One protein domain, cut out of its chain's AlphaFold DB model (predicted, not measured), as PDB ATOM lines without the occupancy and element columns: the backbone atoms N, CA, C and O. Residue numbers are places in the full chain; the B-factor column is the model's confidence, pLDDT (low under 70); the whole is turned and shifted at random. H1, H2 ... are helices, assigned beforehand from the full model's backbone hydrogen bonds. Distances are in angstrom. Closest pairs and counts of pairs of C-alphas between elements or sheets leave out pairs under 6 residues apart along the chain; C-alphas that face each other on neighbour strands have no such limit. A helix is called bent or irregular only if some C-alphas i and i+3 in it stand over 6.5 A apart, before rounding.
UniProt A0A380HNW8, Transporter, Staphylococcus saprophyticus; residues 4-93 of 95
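Overview. This is residues 4 to 93 of the 95 residues of the protein "Transporter" of Staphylococcus saprophyticus (UniProt A0A380HNW8). The long arm H2b makes one side of a flat, open frame; H3 meets its end as an L, H2a folds back at its other end, and H1 sticks out from H2a's start. The printed part has 90 residues with three named helices, H1, H2, H3, all helix. It is extended, radius of gyration of the C-alphas 21.1 A, spans 57 by 45 by 13 A.

Arrangement. By hydrogen bonds H2, residues 20 to 65, was assigned as one helix, but it is bent: C-alphas 31 and 34 are 9.3 A apart. Arm H2a, residues 20 to 31, touches arm H2b, residues 34 to 65, through residues 35 to 44 of H2b alone, opposite ways at a shallow tilt of 27 degrees; find the closest C-alphas, Ser 29 and Gly 37, 4.3 A apart. H3, residues 67 to 91, and H2b only just touch, only at the corner, with 3 pairs of C-alphas within 8 A, the closest Leu 63 and Phe 70 at 5.5 A, only just about perpendicular at 73 degrees. H1, residues 4 to 15, is apart from the others. Every O i to N i+4 pair is within hydrogen-bond range in H1, H2a and H2b; in H3, 20 of 21.

Along the chain. Find C-alpha 34 at (95.570, 141.899, 115.276); H2b runs 46.4 A from there. H3 runs 37.2 A to C-alpha 91 at (143.169, 152.846, 132.565).

Size, cuts and confidence. The C-alphas farthest apart, Gly 32 and Ala 93, are 60.9 A apart. The printed part has no cut, both links are tight, and residues 88 to 93 have pLDDT under 70.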
ATOM      1  N   TRP A   4     132.666 144.317 121.304       89.44
ATOM      2  CA  TRP A   4     131.524 144.017 120.443       89.44
ATOM      3  C   TRP A   4     130.806 142.726 120.850       89.44
ATOM      4  O   TRP A   4     129.586 142.726 120.952       89.44
ATOM      5  N   ILE A   5     131.545 141.653 121.159       88.88
ATOM      6  CA  ILE A   5     130.969 140.385 121.636       88.88
ATOM      7  C   ILE A   5     130.262 140.588 122.983       88.88
ATOM      8  O   ILE A   5     129.125 140.153 123.141       88.88
ATOM      9  N   ASN A   6     130.890 141.297 123.927       87.69
ATOM     10  CA  ASN A   6     130.296 141.550 125.244       87.69
ATOM     11  C   ASN A   6     129.033 142.416 125.133       87.69
ATOM     12  O   ASN A   6     128.039 142.147 125.805       87.69
ATOM     13  N   PHE A   7     129.054 143.423 124.256       89.88
ATOM     14  CA  PHE A   7     127.894 144.260 123.964       89.88
ATOM     15  C   PHE A   7     126.747 143.446 123.361       89.88
ATOM     16  O   PHE A   7     125.612 143.560 123.819       89.88
ATOM     17  N   ILE A   8     127.040 142.587 122.377       93.06
ATOM     18  CA  ILE A   8     126.040 141.714 121.752       93.06
ATOM     19  C   ILE A   8     125.435 140.769 122.794       93.06
ATOM     20  O   ILE A   8     124.215 140.682 122.874       93.06
ATOM     21  N   ILE A   9     126.256 140.113 123.620       93.00
ATOM     22  CA  ILE A   9     125.787 139.188 124.665       93.00
ATOM     23  C   ILE A   9     124.871 139.903 125.666       93.00
ATOM     24  O   ILE A   9     123.774 139.420 125.939       93.00
ATOM     25  N   MET A  10     125.283 141.065 126.182       92.12
ATOM     26  CA  MET A  10     124.477 141.827 127.142       92.12
ATOM     27  C   MET A  10     123.176 142.346 126.525       92.12
ATOM     28  O   MET A  10     122.116 142.232 127.138       92.12
ATOM     29  N   SER A  11     123.236 142.863 125.297       88.62
ATOM     30  CA  SER A  11     122.052 143.319 124.564       88.62
ATOM     31  C   SER A  11     121.067 142.171 124.319       88.62
ATOM     32  O   SER A  11     119.867 142.335 124.529       88.62
ATOM     33  N   LEU A  12     121.567 140.980 123.967       90.50
ATOM     34  CA  LEU A  12     120.740 139.790 123.769       90.50
ATOM     35  C   LEU A  12     120.062 139.345 125.071       90.50
ATOM     36  O   LEU A  12     118.870 139.042 125.059       90.50
ATOM     37  N   LEU A  13     120.789 139.359 126.195       89.25
ATOM     38  CA  LEU A  13     120.227 139.069 127.519       89.25
ATOM     39  C   LEU A  13     119.062 140.008 127.860       89.25
ATOM     40  O   LEU A  13     118.029 139.555 128.349       89.25
ATOM     41  N   ILE A  14     119.217 141.302 127.572       87.50
ATOM     42  CA  ILE A  14     118.179 142.315 127.802       87.50
ATOM     43  C   ILE A  14     116.980 142.090 126.868       87.50
ATOM     44  O   ILE A  14     115.836 142.237 127.294       87.50
ATOM     45  N   LEU A  15     117.220 141.692 125.614       85.44
ATOM     46  CA  LEU A  15     116.167 141.455 124.621       85.44
ATOM     47  C   LEU A  15     115.282 140.240 124.949       85.44
ATOM     48  O   LEU A  15     114.101 140.231 124.606       85.44
ATOM     49  N   ILE A  16     115.850 139.212 125.593       86.94
ATOM     50  CA  ILE A  16     115.157 137.955 125.932       86.94
ATOM     51  C   ILE A  16     114.072 138.154 126.991       86.94
ATOM     52  O   ILE A  16     113.189 137.308 127.105       86.94
ATOM     53  N   VAL A  17     114.104 139.245 127.759       87.94
ATOM     54  CA  VAL A  17     113.095 139.537 128.780       87.94
ATOM     55  C   VAL A  17     111.985 140.385 128.146       87.94
ATOM     56  O   VAL A  17     112.090 141.615 128.140       87.94
ATOM     57  N   PRO A  18     110.904 139.784 127.594       82.12
ATOM     58  CA  PRO A  18     109.760 140.561 127.146       82.12
ATOM     59  C   PRO A  18     109.188 141.314 128.348       82.12
ATOM     60  O   PRO A  18     108.816 140.725 129.362       82.12
ATOM     61  N   GLY A  19     109.145 142.639 128.249       82.75
ATOM     62  CA  GLY A  19     108.611 143.475 129.318       82.75
ATOM     63  C   GLY A  19     107.094 143.298 129.512       82.75
ATOM     64  O   GLY A  19     106.405 142.745 128.648       82.75
ATOM     65  N   PRO A  20     106.525 143.840 130.604       85.25
ATOM     66  CA  PRO A  20     105.082 143.792 130.879       85.25
ATOM     67  C   PRO A  20     104.209 144.346 129.739       85.25
ATOM     68  O   PRO A  20     103.107 143.857 129.492       85.25
ATOM     69  N   SER A  21     104.718 145.341 129.005       85.31
ATOM     70  CA  SER A  21     104.061 145.929 127.833       85.31
ATOM     71  C   SER A  21     103.874 144.926 126.689       85.31
ATOM     72  O   SER A  21     102.808 144.902 126.074       85.31
ATOM     73  N   PHE A  22     104.854 144.053 126.438       86.56
ATOM     74  CA  PHE A  22     104.756 143.012 125.411       86.56
ATOM     75  C   PHE A  22     103.692 141.973 125.762       86.56
ATOM     76  O   PHE A  22     102.866 141.631 124.915       86.56
ATOM     77  N   PHE A  23     103.649 141.521 127.018       90.12
ATOM     78  CA  PHE A  23     102.625 140.578 127.476       90.12
ATOM     79  C   PHE A  23     101.209 141.144 127.352       90.12
ATOM     80  O   PHE A  23     100.298 140.426 126.939       90.12
ATOM     81  N   ALA A  24     101.018 142.432 127.654       87.19
ATOM     82  CA  ALA A  24      99.726 143.093 127.494       87.19
ATOM     83  C   ALA A  24      99.264 143.099 126.026       87.19
ATOM     84  O   ALA A  24      98.117 142.748 125.744       87.19
ATOM     85  N   VAL A  25     100.161 143.426 125.089       90.00
ATOM     86  CA  VAL A  25      99.861 143.414 123.646       90.00
ATOM     87  C   VAL A  25      99.570 141.997 123.153       90.00
ATOM     88  O   VAL A  25      98.593 141.804 122.431       90.00
ATOM     89  N   ILE A  26     100.362 140.999 123.562       89.88
ATOM     90  CA  ILE A  26     100.158 139.592 123.180       89.88
ATOM     91  C   ILE A  26      98.803 139.096 123.687       89.88
ATOM     92  O   ILE A  26      97.999 138.618 122.892       89.88
ATOM     93  N   LYS A  27      98.494 139.294 124.976       89.00
ATOM     94  CA  LYS A  27      97.208 138.897 125.570       89.00
ATOM     95  C   LYS A  27      96.028 139.508 124.816       89.00
ATOM     96  O   LYS A  27      95.064 138.806 124.510       89.00
ATOM     97  N   ASN A  28      96.106 140.799 124.491       87.56
ATOM     98  CA  ASN A  28      95.016 141.477 123.794       87.56
ATOM     99  C   ASN A  28      94.932 141.106 122.304       87.56
ATOM    100  O   ASN A  28      93.836 141.087 121.740       87.56
ATOM    101  N   SER A  29      96.060 140.746 121.685       89.06
ATOM    102  CA  SER A  29      96.124 140.244 120.307       89.06
ATOM    103  C   SER A  29      95.582 138.821 120.182       89.06
ATOM    104  O   SER A  29      94.892 138.517 119.213       89.06
ATOM    105  N   THR A  30      95.842 137.950 121.160       89.75
ATOM    106  CA  THR A  30      95.317 136.577 121.174       89.75
ATOM    107  C   THR A  30      93.806 136.555 121.411       89.75
ATOM    108  O   THR A  30      93.107 135.789 120.759       89.75
ATOM    109  N   HIS A  31      93.278 137.415 122.294       85.94
ATOM    110  CA  HIS A  31      91.835 137.475 122.569       85.94
ATOM    111  C   HIS A  31      91.020 138.245 121.516       85.94
ATOM    112  O   HIS A  31      89.872 137.890 121.268       85.94
ATOM    113  N   GLY A  32      91.577 139.307 120.920       82.38
ATOM    114  CA  GLY A  32      90.843 140.225 120.033       82.38
ATOM    115  C   GLY A  32      91.409 140.350 118.615       82.38
ATOM    116  O   GLY A  32      91.008 141.243 117.865       82.38
ATOM    117  N   GLY A  33      92.367 139.500 118.242       90.31
ATOM    118  CA  GLY A  33      93.056 139.547 116.956       90.31
ATOM    119  C   GLY A  33      93.991 140.751 116.794       90.31
ATOM    120  O   GLY A  33      94.219 141.554 117.701       90.31
ATOM    121  N   ILE A  34      94.522 140.910 115.579       86.50
ATOM    122  CA  ILE A  34      95.570 141.899 115.276       86.50
ATOM    123  C   ILE A  34      95.109 143.352 115.474       86.50
ATOM    124  O   ILE A  34      95.891 144.205 115.885       86.50
ATOM    125  N   LYS A  35      93.820 143.635 115.241       88.56
ATOM    126  CA  LYS A  35      93.241 144.979 115.407       88.56
ATOM    127  C   LYS A  35      93.248 145.421 116.876       88.56
ATOM    128  O   LYS A  35      93.590 146.564 117.168       88.56
ATOM    129  N   SER A  36      92.930 144.502 117.792       87.75
ATOM    130  CA  SER A  36      93.002 144.735 119.241       87.75
ATOM    131  C   SER A  36      94.447 144.958 119.703       87.75
ATOM    132  O   SER A  36      94.728 145.873 120.483       87.75
ATOM    133  N   GLY A  37      95.391 144.196 119.139       89.00
ATOM    134  CA  GLY A  37      96.826 144.399 119.348       89.00
ATOM    135  C   GLY A  37      97.292 145.807 118.978       89.00
ATOM    136  O   GLY A  37      97.890 146.492 119.804       89.00
ATOM    137  N   ILE A  38      96.947 146.278 117.774       91.25
ATOM    138  CA  ILE A  38      97.314 147.622 117.292       91.25
ATOM    139  C   ILE A  38      96.737 148.713 118.202       91.25
ATOM    140  O   ILE A  38      97.457 149.633 118.587       91.25
ATOM    141  N   SER A  39      95.464 148.598 118.593       91.31
ATOM    142  CA  SER A  39      94.831 149.557 119.508       91.31
ATOM    143  C   SER A  39      95.533 149.602 120.874       91.31
ATOM    144  O   SER A  39      95.778 150.682 121.410       91.31
ATOM    145  N   THR A  40      95.947 148.442 121.392       92.12
ATOM    146  CA  THR A  40      96.694 148.331 122.656       92.12
ATOM    147  C   THR A  40      98.053 149.009 122.564       92.12
ATOM    148  O   THR A  40      98.402 149.809 123.431       92.12
ATOM    149  N   THR A  41      98.808 148.740 121.499       92.31
ATOM    150  CA  THR A  41     100.128 149.345 121.290       92.31
ATOM    151  C   THR A  41     100.028 150.861 121.136       92.31
ATOM    152  O   THR A  41     100.818 151.582 121.746       92.31
ATOM    153  N   LEU A  42      99.037 151.364 120.391       94.38
ATOM    154  CA  LEU A  42      98.792 152.806 120.259       94.38
ATOM    155  C   LEU A  42      98.431 153.455 121.599       94.38
ATOM    156  O   LEU A  42      98.927 154.542 121.902       94.38
ATOM    157  N   GLY A  43      97.620 152.782 122.417       93.81
ATOM    158  CA  GLY A  43      97.308 153.230 123.773       93.81
ATOM    159  C   GLY A  43      98.554 153.309 124.658       93.81
ATOM    160  O   GLY A  43      98.803 154.346 125.270       93.81
ATOM    161  N   ILE A  44      99.381 152.258 124.671       93.94
ATOM    162  CA  ILE A  44     100.630 152.216 125.450       93.94
ATOM    163  C   ILE A  44     101.604 153.308 124.991       93.94
ATOM    164  O   ILE A  44     102.181 153.995 125.835       93.94
ATOM    165  N   ALA A  45     101.776 153.486 123.679       94.06
ATOM    166  CA  ALA A  45     102.662 154.501 123.116       94.06
ATOM    167  C   ALA A  45     102.200 155.916 123.487       94.06
ATOM    168  O   ALA A  45     102.990 156.723 123.973       94.06
ATOM    169  N   SER A  46     100.903 156.195 123.335       96.38
ATOM    170  CA  SER A  46     100.325 157.496 123.690       96.38
ATOM    171  C   SER A  46     100.448 157.768 125.189       96.38
ATOM    172  O   SER A  46     100.844 158.861 125.587       96.38
ATOM    173  N   ALA A  47     100.190 156.760 126.028       94.31
ATOM    174  CA  ALA A  47     100.367 156.860 127.472       94.31
ATOM    175  C   ALA A  47     101.824 157.161 127.854       94.31
ATOM    176  O   ALA A  47     102.055 158.021 128.700       94.31
ATOM    177  N   HIS A  48     102.805 156.522 127.207       94.19
ATOM    178  CA  HIS A  48     104.223 156.812 127.444       94.19
ATOM    179  C   HIS A  48     104.596 158.240 127.050       94.19
ATOM    180  O   HIS A  48     105.304 158.905 127.803       94.19
ATOM    181  N   LEU A  49     104.102 158.734 125.913       96.12
ATOM    182  CA  LEU A  49     104.348 160.113 125.486       96.12
ATOM    183  C   LEU A  49     103.764 161.124 126.480       96.12
ATOM    184  O   LEU A  49     104.446 162.067 126.884       96.12
ATOM    185  N   ILE A  50     102.525 160.911 126.921       97.31
ATOM    186  CA  ILE A  50     101.865 161.793 127.890       97.31
ATOM    187  C   ILE A  50     102.579 161.727 129.245       97.31
ATOM    188  O   ILE A  50     102.865 162.759 129.842       97.31
ATOM    189  N   TYR A  51     102.925 160.529 129.715       96.25
ATOM    190  CA  TYR A  51     103.638 160.351 130.978       96.25
ATOM    191  C   TYR A  51     105.021 161.012 130.952       96.25
ATOM    192  O   TYR A  51     105.355 161.763 131.865       96.25
ATOM    193  N   ALA A  52     105.805 160.794 129.893       96.25
ATOM    194  CA  ALA A  52     107.136 161.375 129.757       96.25
ATOM    195  C   ALA A  52     107.088 162.906 129.668       96.25
ATOM    196  O   ALA A  52     107.873 163.586 130.329       96.25
ATOM    197  N   THR A  53     106.154 163.463 128.892       97.12
ATOM    198  CA  THR A  53     105.993 164.922 128.785       97.12
ATOM    199  C   THR A  53     105.553 165.524 130.116       97.12
ATOM    200  O   THR A  53     106.172 166.485 130.571       97.12
ATOM    201  N   LEU A  54     104.570 164.927 130.794       96.69
ATOM    202  CA  LEU A  54     104.099 165.389 132.099       96.69
ATOM    203  C   LEU A  54     105.193 165.306 133.172       96.69
ATOM    204  O   LEU A  54     105.383 166.259 133.927       96.69
ATOM    205  N   ALA A  55     105.949 164.206 133.208       96.38
ATOM    206  CA  ALA A  55     107.078 164.040 134.118       96.38
ATOM    207  C   ALA A  55     108.162 165.094 133.859       96.38
ATOM    208  O   ALA A  55     108.639 165.731 134.795       96.38
ATOM    209  N   THR A  56     108.511 165.328 132.592       95.56
ATOM    210  CA  THR A  56     109.539 166.310 132.220       95.56
ATOM    211  C   THR A  56     109.089 167.732 132.554       95.56
ATOM    212  O   THR A  56     109.852 168.488 133.148       95.56
ATOM    213  N   LEU A  57     107.841 168.096 132.246       95.75
ATOM    214  CA  LEU A  57     107.282 169.406 132.589       95.75
ATOM    215  C   LEU A  57     107.227 169.624 134.105       95.75
ATOM    216  O   LEU A  57     107.627 170.686 134.581       95.75
ATOM    217  N   GLY A  58     106.792 168.617 134.867       92.19
ATOM    218  CA  GLY A  58     106.782 168.668 136.329       92.19
ATOM    219  C   GLY A  58     108.187 168.825 136.915       92.19
ATOM    220  O   GLY A  58     108.403 169.670 137.785       92.19
ATOM    221  N   LEU A  59     109.162 168.078 136.389       92.62
ATOM    222  CA  LEU A  59     110.567 168.208 136.777       92.62
ATOM    223  C   LEU A  59     111.106 169.610 136.482       92.62
ATOM    224  O   LEU A  59     111.710 170.215 137.367       92.62
ATOM    225  N   ILE A  60     110.861 170.152 135.284       93.06
ATOM    226  CA  ILE A  60     111.287 171.507 134.905       93.06
ATOM    227  C   ILE A  60     110.668 172.548 135.844       93.06
ATOM    228  O   ILE A  60     111.375 173.437 136.313       93.06
ATOM    229  N   PHE A  61     109.375 172.429 136.154       93.44
ATOM    230  CA  PHE A  61     108.683 173.353 137.054       93.44
ATOM    231  C   PHE A  61     109.324 173.388 138.448       93.44
ATOM    232  O   PHE A  61     109.619 174.465 138.971       93.44
ATOM    233  N   ILE A  62     109.611 172.217 139.025       90.81
ATOM    234  CA  ILE A  62     110.300 172.099 140.320       90.81
ATOM    235  C   ILE A  62     111.695 172.734 140.251       90.81
ATOM    236  O   ILE A  62     112.103 173.445 141.172       90.81
ATOM    237  N   LEU A  63     112.409 172.507 139.148       89.75
ATOM    238  CA  LEU A  63     113.756 173.027 138.932       89.75
ATOM    239  C   LEU A  63     113.792 174.556 138.872       89.75
ATOM    240  O   LEU A  63     114.684 175.174 139.448       89.75
ATOM    241  N   VAL A  64     112.819 175.161 138.188       89.50
ATOM    242  CA  VAL A  64     112.699 176.620 138.063       89.50
ATOM    243  C   VAL A  64     112.222 177.247 139.374       89.50
ATOM    244  O   VAL A  64     112.665 178.339 139.724       89.50
ATOM    245  N   SER A  65     111.361 176.561 140.128       89.62
ATOM    246  CA  SER A  65     110.841 177.078 141.396       89.62
ATOM    247  C   SER A  65     111.871 177.077 142.532       89.62
ATOM    248  O   SER A  65     111.701 177.846 143.478       89.62
ATOM    249  N   SER A  66     112.903 176.223 142.496       86.31
ATOM    250  CA  SER A  66     113.866 176.085 143.597       86.31
ATOM    251  C   SER A  66     115.322 176.159 143.138       86.31
ATOM    252  O   SER A  66     115.881 175.220 142.569       86.31
ATOM    253  N   GLN A  67     115.983 177.261 143.501       83.12
ATOM    254  CA  GLN A  67     117.402 177.488 143.222       83.12
ATOM    255  C   GLN A  67     118.312 176.448 143.902       83.12
ATOM    256  O   GLN A  67     119.337 176.056 143.340       83.12
ATOM    257  N   THR A  68     117.928 175.959 145.085       87.38
ATOM    258  CA  THR A  68     118.695 174.966 145.851       87.38
ATOM    259  C   THR A  68     118.740 173.610 145.149       87.38
ATOM    260  O   THR A  68     119.807 173.010 145.038       87.38
ATOM    261  N   ILE A  69     117.600 173.138 144.636       87.44
ATOM    262  CA  ILE A  69     117.500 171.839 143.949       87.44
ATOM    263  C   ILE A  69     118.316 171.865 142.654       87.44
ATOM    264  O   ILE A  69     119.081 170.939 142.379       87.44
ATOM    265  N   PHE A  70     118.221 172.955 141.891       88.19
ATOM    266  CA  PHE A  70     119.010 173.125 140.676       88.19
ATOM    267  C   PHE A  70     120.521 173.131 140.954       88.19
ATOM    268  O   PHE A  70     121.287 172.482 140.238       88.19
ATOM    269  N   LEU A  71     120.961 173.816 142.017       90.38
ATOM    270  CA  LEU A  71     122.372 173.846 142.401       90.38
ATOM    271  C   LEU A  71     122.888 172.452 142.789       90.38
ATOM    272  O   LEU A  71     123.957 172.056 142.327       90.38
ATOM    273  N   LEU A  72     122.119 171.697 143.581       91.56
ATOM    274  CA  LEU A  72     122.466 170.326 143.967       91.56
ATOM    275  C   LEU A  72     122.660 169.427 142.743       91.56
ATOM    276  O   LEU A  72     123.662 168.720 142.655       91.56
ATOM    277  N   ILE A  73     121.752 169.499 141.768       90.88
ATOM    278  CA  ILE A  73     121.844 168.709 140.533       90.88
ATOM    279  C   ILE A  73     123.085 169.094 139.717       90.88
ATOM    280  O   ILE A  73     123.774 168.209 139.209       90.88
ATOM    281  N   LYS A  74     123.429 170.389 139.632       88.31
ATOM    282  CA  LYS A  74     124.663 170.834 138.958       88.31
ATOM    283  C   LYS A  74     125.921 170.290 139.633       88.31
ATOM    284  O   LYS A  74     126.824 169.835 138.936       88.31
ATOM    285  N   ILE A  75     125.982 170.329 140.965       92.88
ATOM    286  CA  ILE A  75     127.134 169.824 141.726       92.88
ATOM    287  C   ILE A  75     127.251 168.304 141.569       92.88
ATOM    288  O   ILE A  75     128.340 167.809 141.288       92.88
ATOM    289  N   LEU A  76     126.140 167.570 141.678       92.44
ATOM    290  CA  LEU A  76     126.114 166.119 141.468       92.44
ATOM    291  C   LEU A  76     126.570 165.743 140.054       92.44
ATOM    292  O   LEU A  76     127.402 164.853 139.896       92.44
ATOM    293  N   GLY A  77     126.085 166.451 139.031       88.12
ATOM    294  CA  GLY A  77     126.514 166.239 137.650       88.12
ATOM    295  C   GLY A  77     128.014 166.484 137.453       88.12
ATOM    296  O   GLY A  77     128.686 165.679 136.809       88.12
ATOM    297  N   ALA A  78     128.559 167.550 138.047       90.75
ATOM    298  CA  ALA A  78     129.992 167.840 137.997       90.75
ATOM    299  C   ALA A  78     130.829 166.770 138.720       90.75
ATOM    300  O   ALA A  78     131.861 166.346 138.199       90.75
ATOM    301  N   ALA A  79     130.370 166.293 139.880       91.38
ATOM    302  CA  ALA A  79     131.042 165.243 140.642       91.38
ATOM    303  C   ALA A  79     131.074 163.906 139.882       91.38
ATOM    304  O   ALA A  79     132.119 163.262 139.818       91.38
ATOM    305  N   LEU A  80     129.960 163.510 139.256       88.06
ATOM    306  CA  LEU A  80     129.898 162.292 138.442       88.06
ATOM    307  C   LEU A  80     130.785 162.390 137.196       88.06
ATOM    308  O   LEU A  80     131.514 161.450 136.898       88.06
ATOM    309  N   HIS A  81     130.782 163.533 136.504       87.00
ATOM    310  CA  HIS A  81     131.672 163.746 135.360       87.00
ATOM    311  C   HIS A  81     133.149 163.659 135.769       87.00
ATOM    312  O   HIS A  81     133.953 163.062 135.057       87.00
ATOM    313  N   TYR A  82     133.504 164.224 136.926       86.88
ATOM    314  CA  TYR A  82     134.856 164.138 137.469       86.88
ATOM    315  C   TYR A  82     135.264 162.691 137.783       86.88
ATOM    316  O   TYR A  82     136.368 162.283 137.432       86.88
ATOM    317  N   LEU A  83     134.363 161.894 138.369       84.81
ATOM    318  CA  LEU A  83     134.594 160.468 138.628       84.81
ATOM    319  C   LEU A  83     134.797 159.675 137.331       84.81
ATOM    320  O   LEU A  83     135.768 158.931 137.230       84.81
ATOM    321  N   SER A  84     133.955 159.883 136.314       81.25
ATOM    322  CA  SER A  84     134.131 159.233 135.006       81.25
ATOM    323  C   SER A  84     135.428 159.659 134.310       81.25
ATOM    324  O   SER A  84     136.070 158.855 133.636       81.25
ATOM    325  N   TRP A  85     135.839 160.920 134.470       81.38
ATOM    326  CA  TRP A  85     137.127 161.403 133.972       81.38
ATOM    327  C   TRP A  85     138.301 160.738 134.701       81.38
ATOM    328  O   TRP A  85     139.274 160.350 134.052       81.38
ATOM    329  N   PHE A  86     138.198 160.564 136.019       77.12
ATOM    330  CA  PHE A  86     139.213 159.909 136.841       77.12
ATOM    331  C   PHE A  86     139.347 158.415 136.510       77.12
ATOM    332  O   PHE A  86     140.461 157.932 136.319       77.12
ATOM    333  N   GLU A  87     138.228 157.708 136.345       72.44
ATOM    334  CA  GLU A  87     138.202 156.292 135.952       72.44
ATOM    335  C   GLU A  87     138.891 156.070 134.597       72.44
ATOM    336  O   GLU A  87     139.747 155.195 134.451       72.44
ATOM    337  N   LYS A  88     138.637 156.962 133.632       65.81
ATOM    338  CA  LYS A  88     139.310 156.935 132.328       65.81
ATOM    339  C   LYS A  88     140.825 157.197 132.416       65.81
ATOM    340  O   LYS A  88     141.569 156.764 131.543       65.81
ATOM    341  N   HIS A  89     141.305 157.899 133.449       62.16
ATOM    342  CA  HIS A  89     142.743 158.126 133.669       62.16
ATOM    343  C   HIS A  89     143.435 156.949 134.364       62.16
ATOM    344  O   HIS A  89     144.621 156.723 134.121       62.16
ATOM    345  N   THR A  90     142.719 156.168 135.179       58.03
ATOM    346  CA  THR A  90     143.278 154.956 135.800       58.03
ATOM    347  C   THR A  90     143.570 153.836 134.796       58.03
ATOM    348  O   THR A  90     144.494 153.057 135.020       58.03
ATOM    349  N   GLU A  91     142.882 153.798 133.650       55.94
ATOM    350  CA  GLU A  91     143.169 152.846 132.565       55.94
ATOM    351  C   GLU A  91     144.519 153.123 131.869       55.94
ATOM    352  O   GLU A  91     145.216 152.186 131.491       55.94
ATOM    353  N   CYS A  92     144.940 154.391 131.756       53.28
ATOM    354  CA  CYS A  92     146.205 154.768 131.106       53.28
ATOM    355  C   CYS A  92     147.460 154.500 131.959       53.28
ATOM    356  O   CYS A  92     148.562 154.544 131.426       53.28
ATOM    357  N   ALA A  93     147.322 154.235 133.262       49.88
ATOM    358  CA  ALA A  93     148.446 153.922 134.158       49.88
ATOM    359  C   ALA A  93     148.729 152.408 134.283       49.88
ATOM    360  O   ALA A  93     149.604 151.996 135.046       49.88
TER     361      ALA A  93